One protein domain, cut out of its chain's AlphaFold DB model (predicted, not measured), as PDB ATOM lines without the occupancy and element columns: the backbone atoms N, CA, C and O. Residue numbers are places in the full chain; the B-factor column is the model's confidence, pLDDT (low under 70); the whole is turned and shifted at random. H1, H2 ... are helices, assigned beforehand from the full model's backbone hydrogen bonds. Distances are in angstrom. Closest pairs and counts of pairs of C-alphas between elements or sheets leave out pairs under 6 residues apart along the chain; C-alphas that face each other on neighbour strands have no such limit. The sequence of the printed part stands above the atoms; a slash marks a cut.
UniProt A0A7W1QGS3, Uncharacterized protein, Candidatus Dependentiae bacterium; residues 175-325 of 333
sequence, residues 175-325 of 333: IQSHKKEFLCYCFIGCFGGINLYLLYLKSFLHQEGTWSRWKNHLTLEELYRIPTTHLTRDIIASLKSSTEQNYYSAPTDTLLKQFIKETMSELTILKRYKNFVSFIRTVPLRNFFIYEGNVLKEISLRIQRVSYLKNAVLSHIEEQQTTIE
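What this domain is: This is residues 175 to 325 of the 333 residues of an uncharacterized protein of Candidatus Dependentiae bacterium (UniProt A0A7W1QGS3). A long helical hairpin, H4 and H5, makes the core; H1 packs on H4 by residues 198 to 205, its residues 184 to 190 sticking out as an arm, and H3 crosses the hairpin's open end. The printed part has 151 residues with five named helices, H1 to H5, and no named strand: all helix, loose, radius of gyration of the C-alphas 20.7 A, a rod spanning 73 by 33 by 29 A.

How they stand to each other: H1, residues 179 to 206, touches H4, residues 252 to 282, at a steep tilt of 41 degrees; closest C-alphas, Leu 201 and Tyr 273, 6.5 A. H2, residues 220 to 225, is close but not clearly touching H5, residues 295 to 325; closest C-alphas, Leu 220 and Arg 305, 6.4 A. H3, residues 228 to 242, touches H5 about perpendicular, 73 degrees; closest C-alphas, Thr 228 and Ala 312, 5.7 A. H4 and H5, a hairpin, touch at 27 degrees, shallow; closest C-alphas, Lys 274 and Leu 296, 6.1 A. In the five helices every O i to N i+4 pair is within hydrogen-bond range.

Where its parts are: H1 runs 40.3 A from C-alpha 179 at (9.478, 47.554, -34.048). H2 measures 9.0 A, H3 20.8 A, H4 45.0 A and H5 45.5 A, ending at C-alpha 325 (-46.334, 25.328, 2.446).

The domain as a whole: The printed part has no cut; links H1 to H2 and H4 to H5 are long. Residues 243 to 248 have pLDDT under 70.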
ATOM      1  N   ILE A 175       5.001  48.379 -38.728       86.56
ATOM      2  CA  ILE A 175       5.442  47.609 -37.549       86.56
ATOM      3  C   ILE A 175       6.844  47.023 -37.771       86.56
ATOM      4  O   ILE A 175       7.672  47.049 -36.861       86.56
ATOM      5  N   GLN A 176       7.141  46.509 -38.971       88.88
ATOM      6  CA  GLN A 176       8.464  45.970 -39.304       88.88
ATOM      7  C   GLN A 176       9.555  47.049 -39.290       88.88
ATOM      8  O   GLN A 176      10.658  46.781 -38.811       88.88
ATOM      9  N   SER A 177       9.250  48.263 -39.748       93.00
ATOM     10  CA  SER A 177      10.192  49.389 -39.737       93.00
ATOM     11  C   SER A 177      10.338  50.038 -38.353       93.00
ATOM     12  O   SER A 177      11.430  50.477 -38.002       93.00
ATOM     13  N   HIS A 178       9.286  50.029 -37.526       91.19
ATOM     14  CA  HIS A 178       9.222  50.742 -36.238       91.19
ATOM     15  C   HIS A 178       9.043  49.801 -35.037       91.19
ATOM     16  O   HIS A 178       8.383  50.134 -34.054       91.19
ATOM     17  N   LYS A 179       9.657  48.608 -35.073       88.75
ATOM     18  CA  LYS A 179       9.478  47.554 -34.048       88.75
ATOM     19  C   LYS A 179       9.616  48.060 -32.613       88.75
ATOM     20  O   LYS A 179       8.852  47.658 -31.743       88.75
ATOM     21  N   LYS A 180      10.611  48.914 -32.356       89.38
ATOM     22  CA  LYS A 180      10.881  49.452 -31.014       89.38
ATOM     23  C   LYS A 180       9.779  50.401 -30.550       89.38
ATOM     24  O   LYS A 180       9.324  50.270 -29.423       89.38
ATOM     25  N   GLU A 181       9.342  51.312 -31.413       91.00
ATOM     26  CA  GLU A 181       8.273  52.270 -31.110       91.00
ATOM     27  C   GLU A 181       6.947  51.550 -30.897       91.00
ATOM     28  O   GLU A 181       6.272  51.797 -29.904       91.00
ATOM     29  N   PHE A 182       6.624  50.588 -31.766       86.00
ATOM     30  CA  PHE A 182       5.449  49.740 -31.602       86.00
ATOM     31  C   PHE A 182       5.466  49.009 -30.257       86.00
ATOM     32  O   PHE A 182       4.484  49.060 -29.521       86.00
ATOM     33  N   LEU A 183       6.598  48.392 -29.889       86.94
ATOM     34  CA  LEU A 183       6.745  47.770 -28.574       86.94
ATOM     35  C   LEU A 183       6.536  48.789 -27.450       86.94
ATOM     36  O   LEU A 183       5.772  48.500 -26.535       86.94
ATOM     37  N   CYS A 184       7.145  49.976 -27.517       89.81
ATOM     38  CA  CYS A 184       6.938  51.032 -26.522       89.81
ATOM     39  C   CYS A 184       5.459  51.428 -26.397       89.81
ATOM     40  O   CYS A 184       4.956  51.505 -25.279       89.81
ATOM     41  N   TYR A 185       4.743  51.612 -27.510       88.69
ATOM     42  CA  TYR A 185       3.312  51.924 -27.493       88.69
ATOM     43  C   TYR A 185       2.477  50.791 -26.900       88.69
ATOM     44  O   TYR A 185       1.604  51.055 -26.076       88.69
ATOM     45  N   CYS A 186       2.771  49.534 -27.240       87.81
ATOM     46  CA  CYS A 186       2.117  48.384 -26.619       87.81
ATOM     47  C   CYS A 186       2.384  48.334 -25.112       87.81
ATOM     48  O   CYS A 186       1.454  48.137 -24.334       87.81
ATOM     49  N   PHE A 187       3.629  48.557 -24.685       87.25
ATOM     50  CA  PHE A 187       3.990  48.590 -23.270       87.25
ATOM     51  C   PHE A 187       3.247  49.701 -22.527       87.25
ATOM     52  O   PHE A 187       2.622  49.423 -21.507       87.25
ATOM     53  N   ILE A 188       3.261  50.931 -23.048       89.62
ATOM     54  CA  ILE A 188       2.557  52.076 -22.454       89.62
ATOM     55  C   ILE A 188       1.048  51.814 -22.408       89.62
ATOM     56  O   ILE A 188       0.428  52.030 -21.370       89.62
ATOM     57  N   GLY A 189       0.461  51.303 -23.492       89.00
ATOM     58  CA  GLY A 189      -0.969  51.013 -23.581       89.00
ATOM     59  C   GLY A 189      -1.412  49.918 -22.611       89.00
ATOM     60  O   GLY A 189      -2.353  50.116 -21.845       89.00
ATOM     61  N   CYS A 190      -0.709  48.783 -22.577       87.25
ATOM     62  CA  CYS A 190      -1.013  47.701 -21.641       87.25
ATOM     63  C   CYS A 190      -0.826  48.152 -20.191       87.25
ATOM     64  O   CYS A 190      -1.679  47.901 -19.342       87.25
ATOM     65  N   PHE A 191       0.278  48.835 -19.902       87.88
ATOM     66  CA  PHE A 191       0.598  49.265 -18.552       87.88
ATOM     67  C   PHE A 191      -0.358  50.355 -18.047       87.88
ATOM     68  O   PHE A 191      -0.875  50.266 -16.930       87.88
ATOM     69  N   GLY A 192      -0.645  51.351 -18.887       89.94
ATOM     70  CA  GLY A 192      -1.625  52.396 -18.616       89.94
ATOM     71  C   GLY A 192      -3.028  51.823 -18.436       89.94
ATOM     72  O   GLY A 192      -3.687  52.141 -17.452       89.94
ATOM     73  N   GLY A 193      -3.448  50.907 -19.313       90.94
ATOM     74  CA  GLY A 193      -4.748  50.241 -19.224       90.94
ATOM     75  C   GLY A 193      -4.923  49.449 -17.929       90.94
ATOM     76  O   GLY A 193      -5.950  49.575 -17.265       90.94
ATOM     77  N   ILE A 194      -3.904  48.691 -17.511       89.19
ATOM     78  CA  ILE A 194      -3.945  47.941 -16.247       89.19
ATOM     79  C   ILE A 194      -4.051  48.886 -15.043       89.19
ATOM     80  O   ILE A 194      -4.859  48.641 -14.147       89.19
ATOM     81  N   ASN A 195      -3.269  49.967 -15.007       90.12
ATOM     82  CA  ASN A 195      -3.328  50.926 -13.900       90.12
ATOM     83  C   ASN A 195      -4.649  51.693 -13.868       90.12
ATOM     84  O   ASN A 195      -5.226  51.855 -12.797       90.12
ATOM     85  N   LEU A 196      -5.166  52.109 -15.023       91.44
ATOM     86  CA  LEU A 196      -6.473  52.752 -15.112       91.44
ATOM     87  C   LEU A 196      -7.577  51.810 -14.621       91.44
ATOM     88  O   LEU A 196      -8.455  52.220 -13.866       91.44
ATOM     89  N   TYR A 197      -7.490  50.526 -14.976       88.50
ATOM     90  CA  TYR A 197      -8.419  49.513 -14.496       88.50
ATOM     91  C   TYR A 197      -8.312  49.281 -12.980       88.50
ATOM     92  O   TYR A 197      -9.332  49.182 -12.299       88.50
ATOM     93  N   LEU A 198      -7.095  49.257 -12.422       88.38
ATOM     94  CA  LEU A 198      -6.887  49.205 -10.971       88.38
ATOM     95  C   LEU A 198      -7.475  50.420 -10.261       88.38
ATOM     96  O   LEU A 198      -8.102  50.252  -9.219       88.38
ATOM     97  N   LEU A 199      -7.282  51.618 -10.812       89.44
ATOM     98  CA  LEU A 199      -7.834  52.854 -10.265       89.44
ATOM     99  C   LEU A 199      -9.361  52.847 -10.307       89.44
ATOM    100  O   LEU A 199      -9.984  53.196  -9.311       89.44
ATOM    101  N   TYR A 200      -9.959  52.384 -11.407       88.69
ATOM    102  CA  TYR A 200     -11.406  52.208 -11.528       88.69
ATOM    103  C   TYR A 200     -11.959  51.229 -10.485       88.69
ATOM    104  O   TYR A 200     -12.928  51.516  -9.787       88.69
ATOM    105  N   LEU A 201     -11.327  50.067 -10.320       86.50
ATOM    106  CA  LEU A 201     -11.767  49.115  -9.303       86.50
ATOM    107  C   LEU A 201     -11.519  49.646  -7.883       86.50
ATOM    108  O   LEU A 201     -12.329  49.416  -6.988       86.50
ATOM    109  N   LYS A 202     -10.430  50.394  -7.668       85.75
ATOM    110  CA  LYS A 202     -10.144  51.052  -6.390       85.75
ATOM    111  C   LYS A 202     -11.184  52.123  -6.069       85.75
ATOM    112  O   LYS A 202     -11.604  52.193  -4.918       85.75
ATOM    113  N   SER A 203     -11.618  52.935  -7.032       87.62
ATOM    114  CA  SER A 203     -12.648  53.951  -6.787       87.62
ATOM    115  C   SER A 203     -13.977  53.304  -6.395       87.62
ATOM    116  O   SER A 203     -14.595  53.750  -5.431       87.62
ATOM    117  N   PHE A 204     -14.342  52.180  -7.019       84.56
ATOM    118  CA  PHE A 204     -15.493  51.376  -6.599       84.56
ATOM    119  C   PHE A 204     -15.372  50.900  -5.139       84.56
ATOM    120  O   PHE A 204     -16.324  50.999  -4.370       84.56
ATOM    121  N   LEU A 205     -14.181  50.466  -4.698       80.56
ATOM    122  CA  LEU A 205     -13.941  50.106  -3.289       80.56
ATOM    123  C   LEU A 205     -14.109  51.285  -2.318       80.56
ATOM    124  O   LEU A 205     -14.329  51.060  -1.125       80.56
ATOM    125  N   HIS A 206     -13.967  52.523  -2.791       84.25
ATOM    126  CA  HIS A 206     -14.073  53.729  -1.968       84.25
ATOM    127  C   HIS A 206     -15.472  54.346  -1.966       84.25
ATOM    128  O   HIS A 206     -15.700  55.286  -1.207       84.25
ATOM    129  N   GLN A 207     -16.420  53.792  -2.718       86.94
ATOM    130  CA  GLN A 207     -17.804  54.246  -2.716       86.94
ATOM    131  C   GLN A 207     -18.467  53.981  -1.349       86.94
ATOM    132  O   GLN A 207     -18.276  52.925  -0.743       86.94
ATOM    133  N   GLU A 208     -19.200  54.957  -0.811       80.75
ATOM    134  CA  GLU A 208     -19.792  54.880   0.539       80.75
ATOM    135  C   GLU A 208     -21.115  54.095   0.581       80.75
ATOM    136  O   GLU A 208     -21.468  53.545   1.618       80.75
ATOM    137  N   GLY A 209     -21.797  53.937  -0.560       84.81
ATOM    138  CA  GLY A 209     -23.083  53.231  -0.682       84.81
ATOM    139  C   GLY A 209     -23.004  51.720  -0.941       84.81
ATOM    140  O   GLY A 209     -23.984  51.129  -1.377       84.81
ATOM    141  N   THR A 210     -21.848  51.084  -0.751       91.19
ATOM    142  CA  THR A 210     -21.673  49.643  -1.021       91.19
ATOM    143  C   THR A 210     -22.124  48.777   0.155       91.19
ATOM    144  O   THR A 210     -21.855  49.121   1.311       91.19
ATOM    145  N   TRP A 211     -22.674  47.592  -0.111       94.19
ATOM    146  CA  TRP A 211     -23.126  46.663   0.929       94.19
ATOM    147  C   TRP A 211     -21.976  46.132   1.792       94.19
ATOM    148  O   TRP A 211     -22.165  45.886   2.981       94.19
ATOM    149  N   SER A 212     -20.751  46.034   1.262       93.12
ATOM    150  CA  SER A 212     -19.562  45.676   2.058       93.12
ATOM    151  C   SER A 212     -19.193  46.704   3.121       93.12
ATOM    152  O   SER A 212     -18.450  46.378   4.049       93.12
ATOM    153  N   ARG A 213     -19.697  47.932   3.000       91.81
ATOM    154  CA  ARG A 213     -19.517  49.016   3.971       91.81
ATOM    155  C   ARG A 213     -20.777  49.294   4.781       91.81
ATOM    156  O   ARG A 213     -20.752  50.138   5.673       91.81
ATOM    157  N   TRP A 214     -21.856  48.558   4.532       93.56
ATOM    158  CA  TRP A 214     -23.063  48.672   5.331       93.56
ATOM    159  C   TRP A 214     -22.767  48.307   6.794       93.56
ATOM    160  O   TRP A 214     -22.163  47.268   7.102       93.56
ATOM    161  N   LYS A 215     -23.133  49.229   7.693       92.31
ATOM    162  CA  LYS A 215     -22.768  49.221   9.119       92.31
ATOM    163  C   LYS A 215     -21.265  49.004   9.369       92.31
ATOM    164  O   LYS A 215     -20.911  48.229  10.248       92.31
ATOM    165  N   ASN A 216     -20.373  49.641   8.603       91.44
ATOM    166  CA  ASN A 216     -18.907  49.494   8.728       91.44
ATOM    167  C   ASN A 216     -18.331  49.703  10.145       91.44
ATOM    168  O   ASN A 216     -17.253  49.191  10.426       91.44
ATOM    169  N   HIS A 217     -19.034  50.426  11.018       93.00
ATOM    170  CA  HIS A 217     -18.685  50.593  12.428       93.00
ATOM    171  C   HIS A 217     -18.756  49.284  13.234       93.00
ATOM    172  O   HIS A 217     -18.124  49.196  14.278       93.00
ATOM    173  N   LEU A 218     -19.500  48.277  12.757       93.69
ATOM    174  CA  LEU A 218     -19.552  46.943  13.353       93.69
ATOM    175  C   LEU A 218     -18.488  46.032  12.745       93.69
ATOM    176  O   LEU A 218     -18.377  45.918  11.518       93.69
ATOM    177  N   THR A 219     -17.793  45.291  13.597       94.38
ATOM    178  CA  THR A 219     -16.928  44.171  13.205       94.38
ATOM    179  C   THR A 219     -17.732  43.045  12.539       94.38
ATOM    180  O   THR A 219     -18.965  43.028  12.562       94.38
ATOM    181  N   LEU A 220     -17.046  42.112  11.871       93.31
ATOM    182  CA  LEU A 220     -17.717  40.975  11.230       93.31
ATOM    183  C   LEU A 220     -18.341  40.047  12.285       93.31
ATOM    184  O   LEU A 220     -19.450  39.555  12.103       93.31
ATOM    185  N   GLU A 221     -17.658  39.880  13.412       95.19
ATOM    186  CA  GLU A 221     -18.084  39.085  14.557       95.19
ATOM    187  C   GLU A 221     -19.335  39.669  15.222       95.19
ATOM    188  O   GLU A 221     -20.248  38.930  15.580       95.19
ATOM    189  N   GLU A 222     -19.418  40.994  15.359       95.19
ATOM    190  CA  GLU A 222     -20.630  41.664  15.850       95.19
ATOM    191  C   GLU A 222     -21.799  41.499  14.881       95.19
ATOM    192  O   GLU A 222     -22.927  41.276  15.313       95.19
ATOM    193  N   LEU A 223     -21.533  41.539  13.574       93.56
ATOM    194  CA  LEU A 223     -22.551  41.324  12.548       93.56
ATOM    195  C   LEU A 223     -23.136  39.900  12.607       93.56
ATOM    196  O   LEU A 223     -24.336  39.725  12.392       93.56
ATOM    197  N   TYR A 224     -22.313  38.902  12.948       93.81
ATOM    198  CA  TYR A 224     -22.740  37.511  13.159       93.81
ATOM    199  C   TYR A 224     -23.615  37.313  14.396       93.81
ATOM    200  O   TYR A 224     -24.361  36.342  14.469       93.81
ATOM    201  N   ARG A 225     -23.544  38.221  15.373       95.69
ATOM    202  CA  ARG A 225     -24.371  38.152  16.587       95.69
ATOM    203  C   ARG A 225     -25.778  38.704  16.380       95.69
ATOM    204  O   ARG A 225     -26.642  38.467  17.220       95.69
ATOM    205  N   ILE A 226     -26.018  39.451  15.301       94.00
ATOM    206  CA  ILE A 226     -27.341  39.999  14.997       94.00
ATOM    207  C   ILE A 226     -28.237  38.861  14.494       94.00
ATOM    208  O   ILE A 226     -27.883  38.227  13.498       94.00
ATOM    209  N   PRO A 227     -29.410  38.619  15.109       93.81
ATOM    210  CA  PRO A 227     -30.350  37.622  14.610       93.81
ATOM    211  C   PRO A 227     -30.744  37.898  13.155       93.81
ATOM    212  O   PRO A 227     -31.051  39.040  12.802       93.81
ATOM    213  N   THR A 228     -30.801  36.852  12.326       91.44
ATOM    214  CA  THR A 228     -31.112  36.935  10.885       91.44
ATOM    215  C   THR A 228     -32.372  37.754  10.598       91.44
ATOM    216  O   THR A 228     -32.383  38.590   9.700       91.44
ATOM    217  N   THR A 229     -33.420  37.594  11.408       91.00
ATOM    218  CA  THR A 229     -34.687  38.329  11.267       91.00
ATOM    219  C   THR A 229     -34.530  39.840  11.465       91.00
ATOM    220  O   THR A 229     -35.118  40.628  10.722       91.00
ATOM    221  N   HIS A 230     -33.719  40.264  12.437       93.88
ATOM    222  CA  HIS A 230     -33.406  41.675  12.671       93.88
ATOM    223  C   HIS A 230     -32.507  42.228  11.566       93.88
ATOM    224  O   HIS A 230     -32.760  43.314  11.053       93.88
ATOM    225  N   LEU A 231     -31.501  41.454  11.157       93.50
ATOM    226  CA  LEU A 231     -30.588  41.834  10.088       93.50
ATOM    227  C   LEU A 231     -31.339  42.083   8.772       93.50
ATOM    228  O   LEU A 231     -31.155  43.125   8.148       93.50
ATOM    229  N   THR A 232     -32.227  41.168   8.381       92.56
ATOM    230  CA  THR A 232     -33.022  41.297   7.153       92.56
ATOM    231  C   THR A 232     -33.979  42.485   7.217       92.56
ATOM    232  O   THR A 232     -34.102  43.225   6.242       92.56
ATOM    233  N   ARG A 233     -34.603  42.738   8.375       92.62
ATOM    234  CA  ARG A 233     -35.443  43.929   8.582       92.62
ATOM    235  C   ARG A 233     -34.654  45.223   8.371       92.62
ATOM    236  O   ARG A 233     -35.136  46.117   7.677       92.62
ATOM    237  N   ASP A 234     -33.445  45.302   8.916       94.44
ATOM    238  CA  ASP A 234     -32.575  46.471   8.771       94.44
ATOM    239  C   ASP A 234     -32.105  46.668   7.323       94.44
ATOM    240  O   ASP A 234     -32.008  47.804   6.853       94.44
ATOM    241  N   ILE A 235     -31.842  45.578   6.592       93.38
ATOM    242  CA  ILE A 235     -31.517  45.619   5.158       93.38
ATOM    243  C   ILE A 235     -32.704  46.177   4.366       93.38
ATOM    244  O   ILE A 235     -32.525  47.097   3.568       93.38
ATOM    245  N   ILE A 236     -33.922  45.687   4.619       91.62
ATOM    246  CA  ILE A 236     -35.142  46.184   3.962       91.62
ATOM    247  C   ILE A 236     -35.351  47.672   4.260       91.62
ATOM    248  O   ILE A 236     -35.645  48.446   3.350       91.62
ATOM    249  N   ALA A 237     -35.174  48.090   5.515       91.00
ATOM    250  CA  ALA A 237     -35.266  49.497   5.896       91.00
ATOM    251  C   ALA A 237     -34.216  50.348   5.162       91.00
ATOM    252  O   ALA A 237     -34.545  51.406   4.626       91.00
ATOM    253  N   SER A 238     -32.982  49.844   5.058       90.69
ATOM    254  CA  SER A 238     -31.895  50.516   4.341       90.69
ATOM    255  C   SER A 238     -32.223  50.686   2.854       90.69
ATOM    256  O   SER A 238     -32.112  51.796   2.344       90.69
ATOM    257  N   LEU A 239     -32.726  49.640   2.187       88.62
ATOM    258  CA  LEU A 239     -33.151  49.675   0.777       88.62
ATOM    259  C   LEU A 239     -34.283  50.676   0.516       88.62
ATOM    260  O   LEU A 239     -34.301  51.357  -0.512       88.62
ATOM    261  N   LYS A 240     -35.235  50.776   1.451       86.94
ATOM    262  CA  LYS A 240     -36.323  51.759   1.373       86.94
ATOM    263  C   LYS A 240     -35.808  53.186   1.544       86.94
ATOM    264  O   LYS A 240     -36.335  54.088   0.904       86.94
ATOM    265  N   SER A 241     -34.788  53.382   2.382       83.88
ATOM    266  CA  SER A 241     -34.191  54.699   2.634       83.88
ATOM    267  C   SER A 241     -33.209  55.158   1.550       83.88
ATOM    268  O   SER A 241     -33.096  56.353   1.309       83.88
ATOM    269  N   SER A 242     -32.506  54.229   0.890       75.56
ATOM    270  CA  SER A 242     -31.462  54.549  -0.092       75.56
ATOM    271  C   SER A 242     -32.006  54.936  -1.462       75.56
ATOM    272  O   SER A 242     -31.278  55.508  -2.267       75.56
ATOM    273  N   THR A 243     -33.250  54.570  -1.765       64.88
ATOM    274  CA  THR A 243     -33.787  54.679  -3.119       64.88
ATOM    275  C   THR A 243     -34.728  55.872  -3.225       64.88
ATOM    276  O   THR A 243     -35.796  55.881  -2.613       64.88
ATOM    277  N   GLU A 244     -34.343  56.879  -4.011       57.28
ATOM    278  CA  GLU A 244     -35.148  58.074  -4.274       57.28
ATOM    279  C   GLU A 244     -36.546  57.696  -4.817       57.28
ATOM    280  O   GLU A 244     -36.691  57.134  -5.901       57.28
ATOM    281  N   GLN A 245     -37.574  57.982  -4.009       51.47
ATOM    282  CA  GLN A 245     -39.022  58.068  -4.290       51.47
ATOM    283  C   GLN A 245     -39.782  56.858  -4.884       51.47
ATOM    284  O   GLN A 245     -40.949  56.685  -4.539       51.47
ATOM    285  N   ASN A 246     -39.186  55.974  -5.688       56.25
ATOM    286  CA  ASN A 246     -39.939  54.943  -6.429       56.25
ATOM    287  C   ASN A 246     -40.093  53.584  -5.720       56.25
ATOM    288  O   ASN A 246     -40.881  52.753  -6.163       56.25
ATOM    289  N   TYR A 247     -39.371  53.338  -4.623       61.62
ATOM    290  CA  TYR A 247     -39.357  52.027  -3.952       61.62
ATOM    291  C   TYR A 247     -40.000  52.013  -2.567       61.62
ATOM    292  O   TYR A 247     -40.090  50.955  -1.945       61.62
ATOM    293  N   TYR A 248     -40.499  53.153  -2.088       66.00
ATOM    294  CA  TYR A 248     -41.160  53.210  -0.783       66.00
ATOM    295  C   TYR A 248     -42.389  52.282  -0.722       66.00
ATOM    296  O   TYR A 248     -42.676  51.685   0.315       66.00
ATOM    297  N   SER A 249     -43.063  52.105  -1.864       75.19
ATOM    298  CA  SER A 249     -44.211  51.214  -2.067       75.19
ATOM    299  C   SER A 249     -43.848  49.839  -2.643       75.19
ATOM    300  O   SER A 249     -44.744  49.021  -2.862       75.19
ATOM    301  N   ALA A 250     -42.568  49.554  -2.905       81.06
ATOM    302  CA  ALA A 250     -42.180  48.288  -3.510       81.06
ATOM    303  C   ALA A 250     -42.443  47.112  -2.547       81.06
ATOM    304  O   ALA A 250     -42.131  47.212  -1.353       81.06
ATOM    305  N   PRO A 251     -42.966  45.977  -3.052       86.44
ATOM    306  CA  PRO A 251     -43.083  44.755  -2.267       86.44
ATOM    307  C   PRO A 251     -41.729  44.333  -1.693       86.44
ATOM    308  O   PRO A 251     -40.700  44.449  -2.365       86.44
ATOM    309  N   THR A 252     -41.734  43.795  -0.471       87.50
ATOM    310  CA  THR A 252     -40.523  43.312   0.213       87.50
ATOM    311  C   THR A 252     -39.723  42.345  -0.662       87.50
ATOM    312  O   THR A 252     -38.512  42.501  -0.784       87.50
ATOM    313  N   ASP A 253     -40.389  41.425  -1.360       87.00
ATOM    314  CA  ASP A 253     -39.737  40.453  -2.247       87.00
ATOM    315  C   ASP A 253     -38.937  41.113  -3.372       87.00
ATOM    316  O   ASP A 253     -37.854  40.652  -3.734       87.00
ATOM    317  N   THR A 254     -39.452  42.212  -3.931       87.88
ATOM    318  CA  THR A 254     -38.769  42.971  -4.983       87.88
ATOM    319  C   THR A 254     -37.509  43.635  -4.433       87.88
ATOM    320  O   THR A 254     -36.460  43.574  -5.074       87.88
ATOM    321  N   LEU A 255     -37.586  44.207  -3.227       89.88
ATOM    322  CA  LEU A 255     -36.437  44.809  -2.545       89.88
ATOM    323  C   LEU A 255     -35.358  43.763  -2.246       89.88
ATOM    324  O   LEU A 255     -34.186  43.984  -2.541       89.88
ATOM    325  N   LEU A 256     -35.751  42.597  -1.730       91.56
ATOM    326  CA  LEU A 256     -34.812  41.516  -1.435       91.56
ATOM    327  C   LEU A 256     -34.160  40.963  -2.711       91.56
ATOM    328  O   LEU A 256     -32.947  40.770  -2.740       91.56
ATOM    329  N   LYS A 257     -34.915  40.784  -3.803       90.69
ATOM    330  CA  LYS A 257     -34.349  40.388  -5.108       90.69
ATOM    331  C   LYS A 257     -33.334  41.407  -5.626       90.69
ATOM    332  O   LYS A 257     -32.273  41.016  -6.118       90.69
ATOM    333  N   GLN A 258     -33.635  42.698  -5.496       90.38
ATOM    334  CA  GLN A 258     -32.720  43.767  -5.886       90.38
ATOM    335  C   GLN A 258     -31.439  43.739  -5.042       90.38
ATOM    336  O   GLN A 258     -30.343  43.759  -5.597       90.38
ATOM    337  N   PHE A 259     -31.560  43.576  -3.725       94.31
ATOM    338  CA  PHE A 259     -30.419  43.412  -2.829       94.31
ATOM    339  C   PHE A 259     -29.530  42.219  -3.207       94.31
ATOM    340  O   PHE A 259     -28.305  42.344  -3.270       94.31
ATOM    341  N   ILE A 260     -30.119  41.061  -3.520       95.44
ATOM    342  CA  ILE A 260     -29.352  39.890  -3.969       95.44
ATOM    343  C   ILE A 260     -28.604  40.196  -5.274       95.44
ATOM    344  O   ILE A 260     -27.424  39.862  -5.406       95.44
ATOM    345  N   LYS A 261     -29.242  40.885  -6.224       93.69
ATOM    346  CA  LYS A 261     -28.600  41.300  -7.480       93.69
ATOM    347  C   LYS A 261     -27.423  42.250  -7.236       93.69
ATOM    348  O   LYS A 261     -26.345  42.051  -7.801       93.69
ATOM    349  N   GLU A 262     -27.609  43.263  -6.394       93.44
ATOM    350  CA  GLU A 262     -26.577  44.248  -6.057       93.44
ATOM    351  C   GLU A 262     -25.390  43.607  -5.336       93.44
ATOM    352  O   GLU A 262     -24.245  43.781  -5.754       93.44
ATOM    353  N   THR A 263     -25.653  42.788  -4.317       95.31
ATOM    354  CA  THR A 263     -24.603  42.076  -3.575       95.31
ATOM    355  C   THR A 263     -23.848  41.076  -4.449       95.31
ATOM    356  O   THR A 263     -22.632  40.941  -4.308       95.31
ATOM    357  N   MET A 264     -24.508  40.403  -5.396       95.75
ATOM    358  CA  MET A 264     -23.830  39.545  -6.377       95.75
ATOM    359  C   MET A 264     -22.899  40.332  -7.306       95.75
ATOM    360  O   MET A 264     -21.775  39.887  -7.571       95.75
ATOM    361  N   SER A 265     -23.351  41.490  -7.792       93.56
ATOM    362  CA  SER A 265     -22.527  42.386  -8.609       93.56
ATOM    363  C   SER A 265     -21.299  42.851  -7.823       93.56
ATOM    364  O   SER A 265     -20.161  42.677  -8.270       93.56
ATOM    365  N   GLU A 266     -21.510  43.324  -6.594       94.88
ATOM    366  CA  GLU A 266     -20.442  43.773  -5.704       94.88
ATOM    367  C   GLU A 266     -19.438  42.651  -5.398       94.88
ATOM    368  O   GLU A 266     -18.231  42.836  -5.562       94.88
ATOM    369  N   LEU A 267     -19.908  41.450  -5.042       95.75
ATOM    370  CA  LEU A 267     -19.045  40.283  -4.816       95.75
ATOM    371  C   LEU A 267     -18.202  39.938  -6.043       95.75
ATOM    372  O   LEU A 267     -17.036  39.564  -5.901       95.75
ATOM    373  N   THR A 268     -18.776  40.051  -7.241       94.06
ATOM    374  CA  THR A 268     -18.061  39.789  -8.494       94.06
ATOM    375  C   THR A 268     -16.925  40.788  -8.685       94.06
ATOM    376  O   THR A 268     -15.801  40.384  -8.990       94.06
ATOM    377  N   ILE A 269     -17.184  42.073  -8.441       91.94
ATOM    378  CA  ILE A 269     -16.181  43.138  -8.540       91.94
ATOM    379  C   ILE A 269     -15.076  42.945  -7.493       91.94
ATOM    380  O   ILE A 269     -13.893  42.957  -7.840       91.94
ATOM    381  N   LEU A 270     -15.439  42.673  -6.235       94.25
ATOM    382  CA  LEU A 270     -14.488  42.423  -5.146       94.25
ATOM    383  C   LEU A 270     -13.582  41.219  -5.434       94.25
ATOM    384  O   LEU A 270     -12.358  41.310  -5.299       94.25
ATOM    385  N   LYS A 271     -14.159  40.091  -5.867       94.00
ATOM    386  CA  LYS A 271     -13.398  38.887  -6.243       94.00
ATOM    387  C   LYS A 271     -12.484  39.158  -7.432       94.00
ATOM    388  O   LYS A 271     -11.326  38.746  -7.411       94.00
ATOM    389  N   ARG A 272     -12.972  39.883  -8.444       90.88
ATOM    390  CA  ARG A 272     -12.174  40.252  -9.616       90.88
ATOM    391  C   ARG A 272     -10.974  41.102  -9.217       90.88
ATOM    392  O   ARG A 272      -9.859  40.770  -9.606       90.88
ATOM    393  N   TYR A 273     -11.171  42.126  -8.390       91.50
ATOM    394  CA  TYR A 273     -10.065  42.947  -7.907       91.50
ATOM    395  C   TYR A 273      -9.084  42.142  -7.043       91.50
ATOM    396  O   TYR A 273      -7.878  42.235  -7.253       91.50
ATOM    397  N   LYS A 274      -9.573  41.282  -6.134       92.81
ATOM    398  CA  LYS A 274      -8.718  40.376  -5.345       92.81
ATOM    399  C   LYS A 274      -7.839  39.504  -6.240       92.81
ATOM    400  O   LYS A 274      -6.630  39.433  -6.016       92.81
ATOM    401  N   ASN A 275      -8.429  38.857  -7.243       91.19
ATOM    402  CA  ASN A 275      -7.711  37.992  -8.178       91.19
ATOM    403  C   ASN A 275      -6.692  38.791  -8.991       91.19
ATOM    404  O   ASN A 275      -5.555  38.356  -9.149       91.19
ATOM    405  N   PHE A 276      -7.071  39.985  -9.443       89.38
ATOM    406  CA  PHE A 276      -6.212  40.839 -10.250       89.38
ATOM    407  C   PHE A 276      -5.004  41.362  -9.469       89.38
ATOM    408  O   PHE A 276      -3.870  41.237  -9.925       89.38
ATOM    409  N   VAL A 277      -5.209  41.854  -8.245       90.75
ATOM    410  CA  VAL A 277      -4.109  42.267  -7.363       90.75
ATOM    411  C   VAL A 277      -3.228  41.075  -6.982       90.75
ATOM    412  O   VAL A 277      -2.005  41.201  -6.949       90.75
ATOM    413  N   SER A 278      -3.820  39.903  -6.731       91.06
ATOM    414  CA  SER A 278      -3.054  38.682  -6.444       91.06
ATOM    415  C   SER A 278      -2.178  38.288  -7.633       91.06
ATOM    416  O   SER A 278      -0.996  38.019  -7.445       91.06
ATOM    417  N   PHE A 279      -2.716  38.347  -8.854       89.38
ATOM    418  CA  PHE A 279      -1.957  38.122 -10.079       89.38
ATOM    419  C   PHE A 279      -0.804  39.121 -10.213       89.38
ATOM    420  O   PHE A 279       0.345  38.711 -10.347       89.38
ATOM    421  N   ILE A 280      -1.069  40.422 -10.072       89.56
ATOM    422  CA  ILE A 280      -0.041  41.468 -10.167       89.56
ATOM    423  C   ILE A 280       1.099  41.244  -9.167       89.56
ATOM    424  O   ILE A 280       2.261  41.445  -9.515       89.56
ATOM    425  N   ARG A 281       0.801  40.770  -7.950       89.00
ATOM    426  CA  ARG A 281       1.822  40.455  -6.936       89.00
ATOM    427  C   ARG A 281       2.785  39.344  -7.356       89.00
ATOM    428  O   ARG A 281       3.931  39.358  -6.907       89.00
ATOM    429  N   THR A 282       2.349  38.423  -8.214       88.88
ATOM    430  CA  THR A 282       3.206  37.349  -8.751       88.88
ATOM    431  C   THR A 282       4.127  37.823  -9.874       88.88
ATOM    432  O   THR A 282       5.130  37.173 -10.165       88.88
ATOM    433  N   VAL A 283       3.838  38.975 -10.488       87.88
ATOM    434  CA  VAL A 283       4.609  39.491 -11.621       87.88
ATOM    435  C   VAL A 283       5.856  40.243 -11.119       87.88
ATOM    436  O   VAL A 283       5.762  41.052 -10.192       87.88
ATOM    437  N   PRO A 284       7.041  40.066 -11.742       85.62
ATOM    438  CA  PRO A 284       8.269  40.779 -11.357       85.62
ATOM    439  C   PRO A 284       8.151  42.311 -11.398       85.62
ATOM    440  O   PRO A 284       8.828  43.016 -10.656       85.62
ATOM    441  N   LEU A 285       7.253  42.829 -12.239       83.94
ATOM    442  CA  LEU A 285       6.982  44.256 -12.422       83.94
ATOM    443  C   LEU A 285       5.955  44.820 -11.428       83.94
ATOM    444  O   LEU A 285       5.451  45.920 -11.633       83.94
ATOM    445  N   ARG A 286       5.645  44.098 -10.343       84.75
ATOM    446  CA  ARG A 286       4.630  44.504  -9.357       84.75
ATOM    447  C   ARG A 286       4.804  45.937  -8.838       84.75
ATOM    448  O   ARG A 286       3.810  46.608  -8.616       84.75
ATOM    449  N   ASN A 287       6.040  46.414  -8.681       85.12
ATOM    450  CA  ASN A 287       6.334  47.732  -8.102       85.12
ATOM    451  C   ASN A 287       5.867  48.903  -8.973       85.12
ATOM    452  O   ASN A 287       5.780  50.021  -8.483       85.12
ATOM    453  N   PHE A 288       5.593  48.661 -10.253       84.38
ATOM    454  CA  PHE A 288       5.106  49.705 -11.140       84.38
ATOM    455  C   PHE A 288       3.587  49.908 -10.990       84.38
ATOM    456  O   PHE A 288       3.084  50.997 -11.243       84.38
ATOM    457  N   PHE A 289       2.839  48.887 -10.565       85.56
ATOM    458  CA  PHE A 289       1.380  48.959 -10.498       85.56
ATOM    459  C   PHE A 289       0.888  49.680  -9.241       85.56
ATOM    460  O   PHE A 289       1.376  49.441  -8.138       85.56
ATOM    461  N   ILE A 290      -0.150  50.501  -9.402       83.38
ATOM    462  CA  ILE A 290      -0.778  51.246  -8.308       83.38
ATOM    463  C   ILE A 290      -1.724  50.316  -7.532       83.38
ATOM    464  O   ILE A 290      -2.918  50.228  -7.818       83.38
ATOM    465  N   TYR A 291      -1.197  49.606  -6.534       82.31
ATOM    466  CA  TYR A 291      -2.003  48.861  -5.562       82.31
ATOM    467  C   TYR A 291      -1.400  48.945  -4.155       82.31
ATOM    468  O   TYR A 291      -0.189  49.058  -3.979       82.31
ATOM    469  N   GLU A 292      -2.251  48.880  -3.133       78.94
ATOM    470  CA  GLU A 292      -1.822  48.954  -1.735       78.94
ATOM    471  C   GLU A 292      -1.538  47.561  -1.164       78.94
ATOM    472  O   GLU A 292      -2.276  46.600  -1.396       78.94
ATOM    473  N   GLY A 293      -0.474  47.437  -0.364       73.75
ATOM    474  CA  GLY A 293      -0.049  46.148   0.190       73.75
ATOM    475  C   GLY A 293      -1.092  45.482   1.099       73.75
ATOM    476  O   GLY A 293      -1.217  44.250   1.093       73.75
ATOM    477  N   ASN A 294      -1.870  46.285   1.829       81.12
ATOM    478  CA  ASN A 294      -2.881  45.818   2.782       81.12
ATOM    479  C   ASN A 294      -4.254  45.550   2.145       81.12
ATOM    480  O   ASN A 294      -5.099  44.912   2.775       81.12
ATOM    481  N   VAL A 295      -4.451  45.940   0.880       85.81
ATOM    482  CA  VAL A 295      -5.767  45.918   0.226       85.81
ATOM    483  C   VAL A 295      -6.372  44.508   0.186       85.81
ATOM    484  O   VAL A 295      -7.564  44.330   0.412       85.81
ATOM    485  N   LEU A 296      -5.555  43.460  -0.001       89.12
ATOM    486  CA  LEU A 296      -6.053  42.077  -0.085       89.12
ATOM    487  C   LEU A 296      -6.733  41.586   1.201       89.12
ATOM    488  O   LEU A 296      -7.677  40.791   1.118       89.12
ATOM    489  N   LYS A 297      -6.254  42.024   2.375       90.38
ATOM    490  CA  LYS A 297      -6.869  41.662   3.661       90.38
ATOM    491  C   LYS A 297      -8.227  42.341   3.789       90.38
ATOM    492  O   LYS A 297      -9.221  41.663   4.033       90.38
ATOM    493  N   GLU A 298      -8.270  43.642   3.518       90.00
ATOM    494  CA  GLU A 298      -9.499  44.434   3.539       90.00
ATOM    495  C   GLU A 298     -10.561  43.857   2.593       90.00
ATOM    496  O   GLU A 298     -11.704  43.638   2.984       90.00
ATOM    497  N   ILE A 299     -10.180  43.516   1.364       92.44
ATOM    498  CA  ILE A 299     -11.111  42.944   0.385       92.44
ATOM    499  C   ILE A 299     -11.603  41.570   0.807       92.44
ATOM    500  O   ILE A 299     -12.764  41.244   0.582       92.44
ATOM    501  N   SER A 300     -10.747  40.754   1.421       94.12
ATOM    502  CA  SER A 300     -11.174  39.447   1.917       94.12
ATOM    503  C   SER A 300     -12.236  39.597   3.012       94.12
ATOM    504  O   SER A 300     -13.242  38.893   2.954       94.12
ATOM    505  N   LEU A 301     -12.074  40.561   3.923       93.44
ATOM    506  CA  LEU A 301     -13.086  40.892   4.933       93.44
ATOM    507  C   LEU A 301     -14.381  41.412   4.297       93.44
ATOM    508  O   LEU A 301     -15.466  40.942   4.629       93.44
ATOM    509  N   ARG A 302     -14.283  42.326   3.326       94.00
ATOM    510  CA  ARG A 302     -15.448  42.843   2.591       94.00
ATOM    511  C   ARG A 302     -16.215  41.736   1.862       94.00
ATOM    512  O   ARG A 302     -17.439  41.701   1.930       94.00
ATOM    513  N   ILE A 303     -15.513  40.798   1.218       96.38
ATOM    514  CA  ILE A 303     -16.124  39.627   0.565       96.38
ATOM    515  C   ILE A 303     -16.874  38.772   1.586       96.38
ATOM    516  O   ILE A 303     -18.007  38.373   1.317       96.38
ATOM    517  N   GLN A 304     -16.264  38.482   2.740       96.56
ATOM    518  CA  GLN A 304     -16.907  37.702   3.802       96.56
ATOM    519  C   GLN A 304     -18.165  38.403   4.313       96.56
ATOM    520  O   GLN A 304     -19.218  37.777   4.409       96.56
ATOM    521  N   ARG A 305     -18.077  39.715   4.550       96.06
ATOM    522  CA  ARG A 305     -19.195  40.533   5.020       96.06
ATOM    523  C   ARG A 305     -20.374  40.509   4.051       96.06
ATOM    524  O   ARG A 305     -21.478  40.162   4.455       96.06
ATOM    525  N   VAL A 306     -20.151  40.799   2.767       96.44
ATOM    526  CA  VAL A 306     -21.234  40.784   1.762       96.44
ATOM    527  C   VAL A 306     -21.795  39.379   1.571       96.44
ATOM    528  O   VAL A 306     -23.004  39.214   1.437       96.44
ATOM    529  N   SER A 307     -20.937  38.355   1.599       97.06
ATOM    530  CA  SER A 307     -21.387  36.962   1.495       97.06
ATOM    531  C   SER A 307     -22.306  36.584   2.654       97.06
ATOM    532  O   SER A 307     -23.331  35.950   2.424       97.06
ATOM    533  N   TYR A 308     -21.976  37.014   3.873       96.25
ATOM    534  CA  TYR A 308     -22.826  36.810   5.041       96.25
ATOM    535  C   TYR A 308     -24.175  37.512   4.898       96.25
ATOM    536  O   TYR A 308     -25.203  36.855   5.024       96.25
ATOM    537  N   LEU A 309     -24.180  38.808   4.567       96.19
ATOM    538  CA  LEU A 309     -25.423  39.569   4.394       96.19
ATOM    539  C   LEU A 309     -26.335  38.925   3.340       96.19
ATOM    540  O   LEU A 309     -27.532  38.762   3.564       96.19
ATOM    541  N   LYS A 310     -25.756  38.504   2.209       96.50
ATOM    542  CA  LYS A 310     -26.475  37.794   1.147       96.50
ATOM    543  C   LYS A 310     -27.095  36.494   1.664       96.50
ATOM    544  O   LYS A 310     -28.271  36.244   1.426       96.50
ATOM    545  N   ASN A 311     -26.309  35.668   2.352       95.44
ATOM    546  CA  ASN A 311     -26.772  34.373   2.845       95.44
ATOM    547  C   ASN A 311     -27.858  34.529   3.915       95.44
ATOM    548  O   ASN A 311     -28.834  33.797   3.872       95.44
ATOM    549  N   ALA A 312     -27.742  35.516   4.806       93.94
ATOM    550  CA  ALA A 312     -28.763  35.804   5.808       93.94
ATOM    551  C   ALA A 312     -30.122  36.145   5.172       93.94
ATOM    552  O   ALA A 312     -31.160  35.653   5.613       93.94
ATOM    553  N   VAL A 313     -30.119  36.937   4.093       94.25
ATOM    554  CA  VAL A 313     -31.344  37.241   3.342       94.25
ATOM    555  C   VAL A 313     -31.886  36.009   2.619       94.25
ATOM    556  O   VAL A 313     -33.091  35.787   2.646       94.25
ATOM    557  N   LEU A 314     -31.027  35.195   1.998       94.19
ATOM    558  CA  LEU A 314     -31.460  33.964   1.325       94.19
ATOM    559  C   LEU A 314     -32.104  32.976   2.302       94.19
ATOM    560  O   LEU A 314     -33.217  32.530   2.045       94.19
ATOM    561  N   SER A 315     -31.471  32.720   3.450       92.38
ATOM    562  CA  SER A 315     -32.036  31.856   4.493       92.38
ATOM    563  C   SER A 315     -33.383  32.379   4.995       92.38
ATOM    564  O   SER A 315     -34.308  31.603   5.197       92.38
ATOM    565  N   HIS A 316     -33.541  33.701   5.119       90.19
ATOM    566  CA  HIS A 316     -34.826  34.284   5.503       90.19
ATOM    567  C   HIS A 316     -35.927  34.069   4.451       90.19
ATOM    568  O   HIS A 316     -37.078  33.828   4.805       90.19
ATOM    569  N   ILE A 317     -35.590  34.154   3.161       90.56
ATOM    570  CA  ILE A 317     -36.540  33.886   2.070       90.56
ATOM    571  C   ILE A 317     -36.967  32.410   2.090       90.56
ATOM    572  O   ILE A 317     -38.150  32.117   1.929       90.56
ATOM    573  N   GLU A 318     -36.027  31.492   2.319       90.12
ATOM    574  CA  GLU A 318     -36.295  30.050   2.421       90.12
ATOM    575  C   GLU A 318     -37.228  29.729   3.607       90.12
ATOM    576  O   GLU A 318     -38.226  29.024   3.447       90.12
ATOM    577  N   GLU A 319     -36.979  30.315   4.783       88.81
ATOM    578  CA  GLU A 319     -37.846  30.177   5.967       88.81
ATOM    579  C   GLU A 319     -39.287  30.648   5.694       88.81
ATOM    580  O   GLU A 319     -40.258  29.986   6.076       88.81
ATOM    581  N   GLN A 320     -39.456  31.767   4.983       86.25
ATOM    582  CA  GLN A 320     -40.785  32.275   4.630       86.25
ATOM    583  C   GLN A 320     -41.529  31.350   3.661       86.25
ATOM    584  O   GLN A 320     -42.734  31.157   3.811       86.25
ATOM    585  N   GLN A 321     -40.826  30.741   2.701       84.56
ATOM    586  CA  GLN A 321     -41.426  29.798   1.752       84.56
ATOM    587  C   GLN A 321     -41.919  28.530   2.455       84.56
ATOM    588  O   GLN A 321     -43.061  28.124   2.254       84.56
ATOM    589  N   THR A 322     -41.112  27.961   3.356       83.88
ATOM    590  CA  THR A 322     -41.501  26.750   4.108       83.88
ATOM    591  C   THR A 322     -42.707  26.966   5.028       83.88
ATOM    592  O   THR A 322     -43.504  26.051   5.223       83.88
ATOM    593  N   THR A 323     -42.890  28.182   5.552       79.25
ATOM    594  CA  THR A 323     -44.041  28.524   6.408       79.25
ATOM    595  C   THR A 323     -45.356  28.577   5.619       79.25
ATOM    596  O   THR A 323     -46.410  28.250   6.156       79.25
ATOM    597  N   ILE A 324     -45.309  28.961   4.339       76.06
ATOM    598  CA  ILE A 324     -46.494  29.044   3.466       76.06
ATOM    599  C   ILE A 324     -46.958  27.649   3.017       76.06
ATOM    600  O   ILE A 324     -48.145  27.440   2.774       76.06
ATOM    601  N   GLU A 325     -46.042  26.683   2.928       70.06
ATOM    602  CA  GLU A 325     -46.334  25.328   2.446       70.06
ATOM    603  C   GLU A 325     -46.891  24.378   3.515       70.06
ATOM    604  O   GLU A 325     -47.370  23.300   3.163       70.06
TER     605      GLU A 325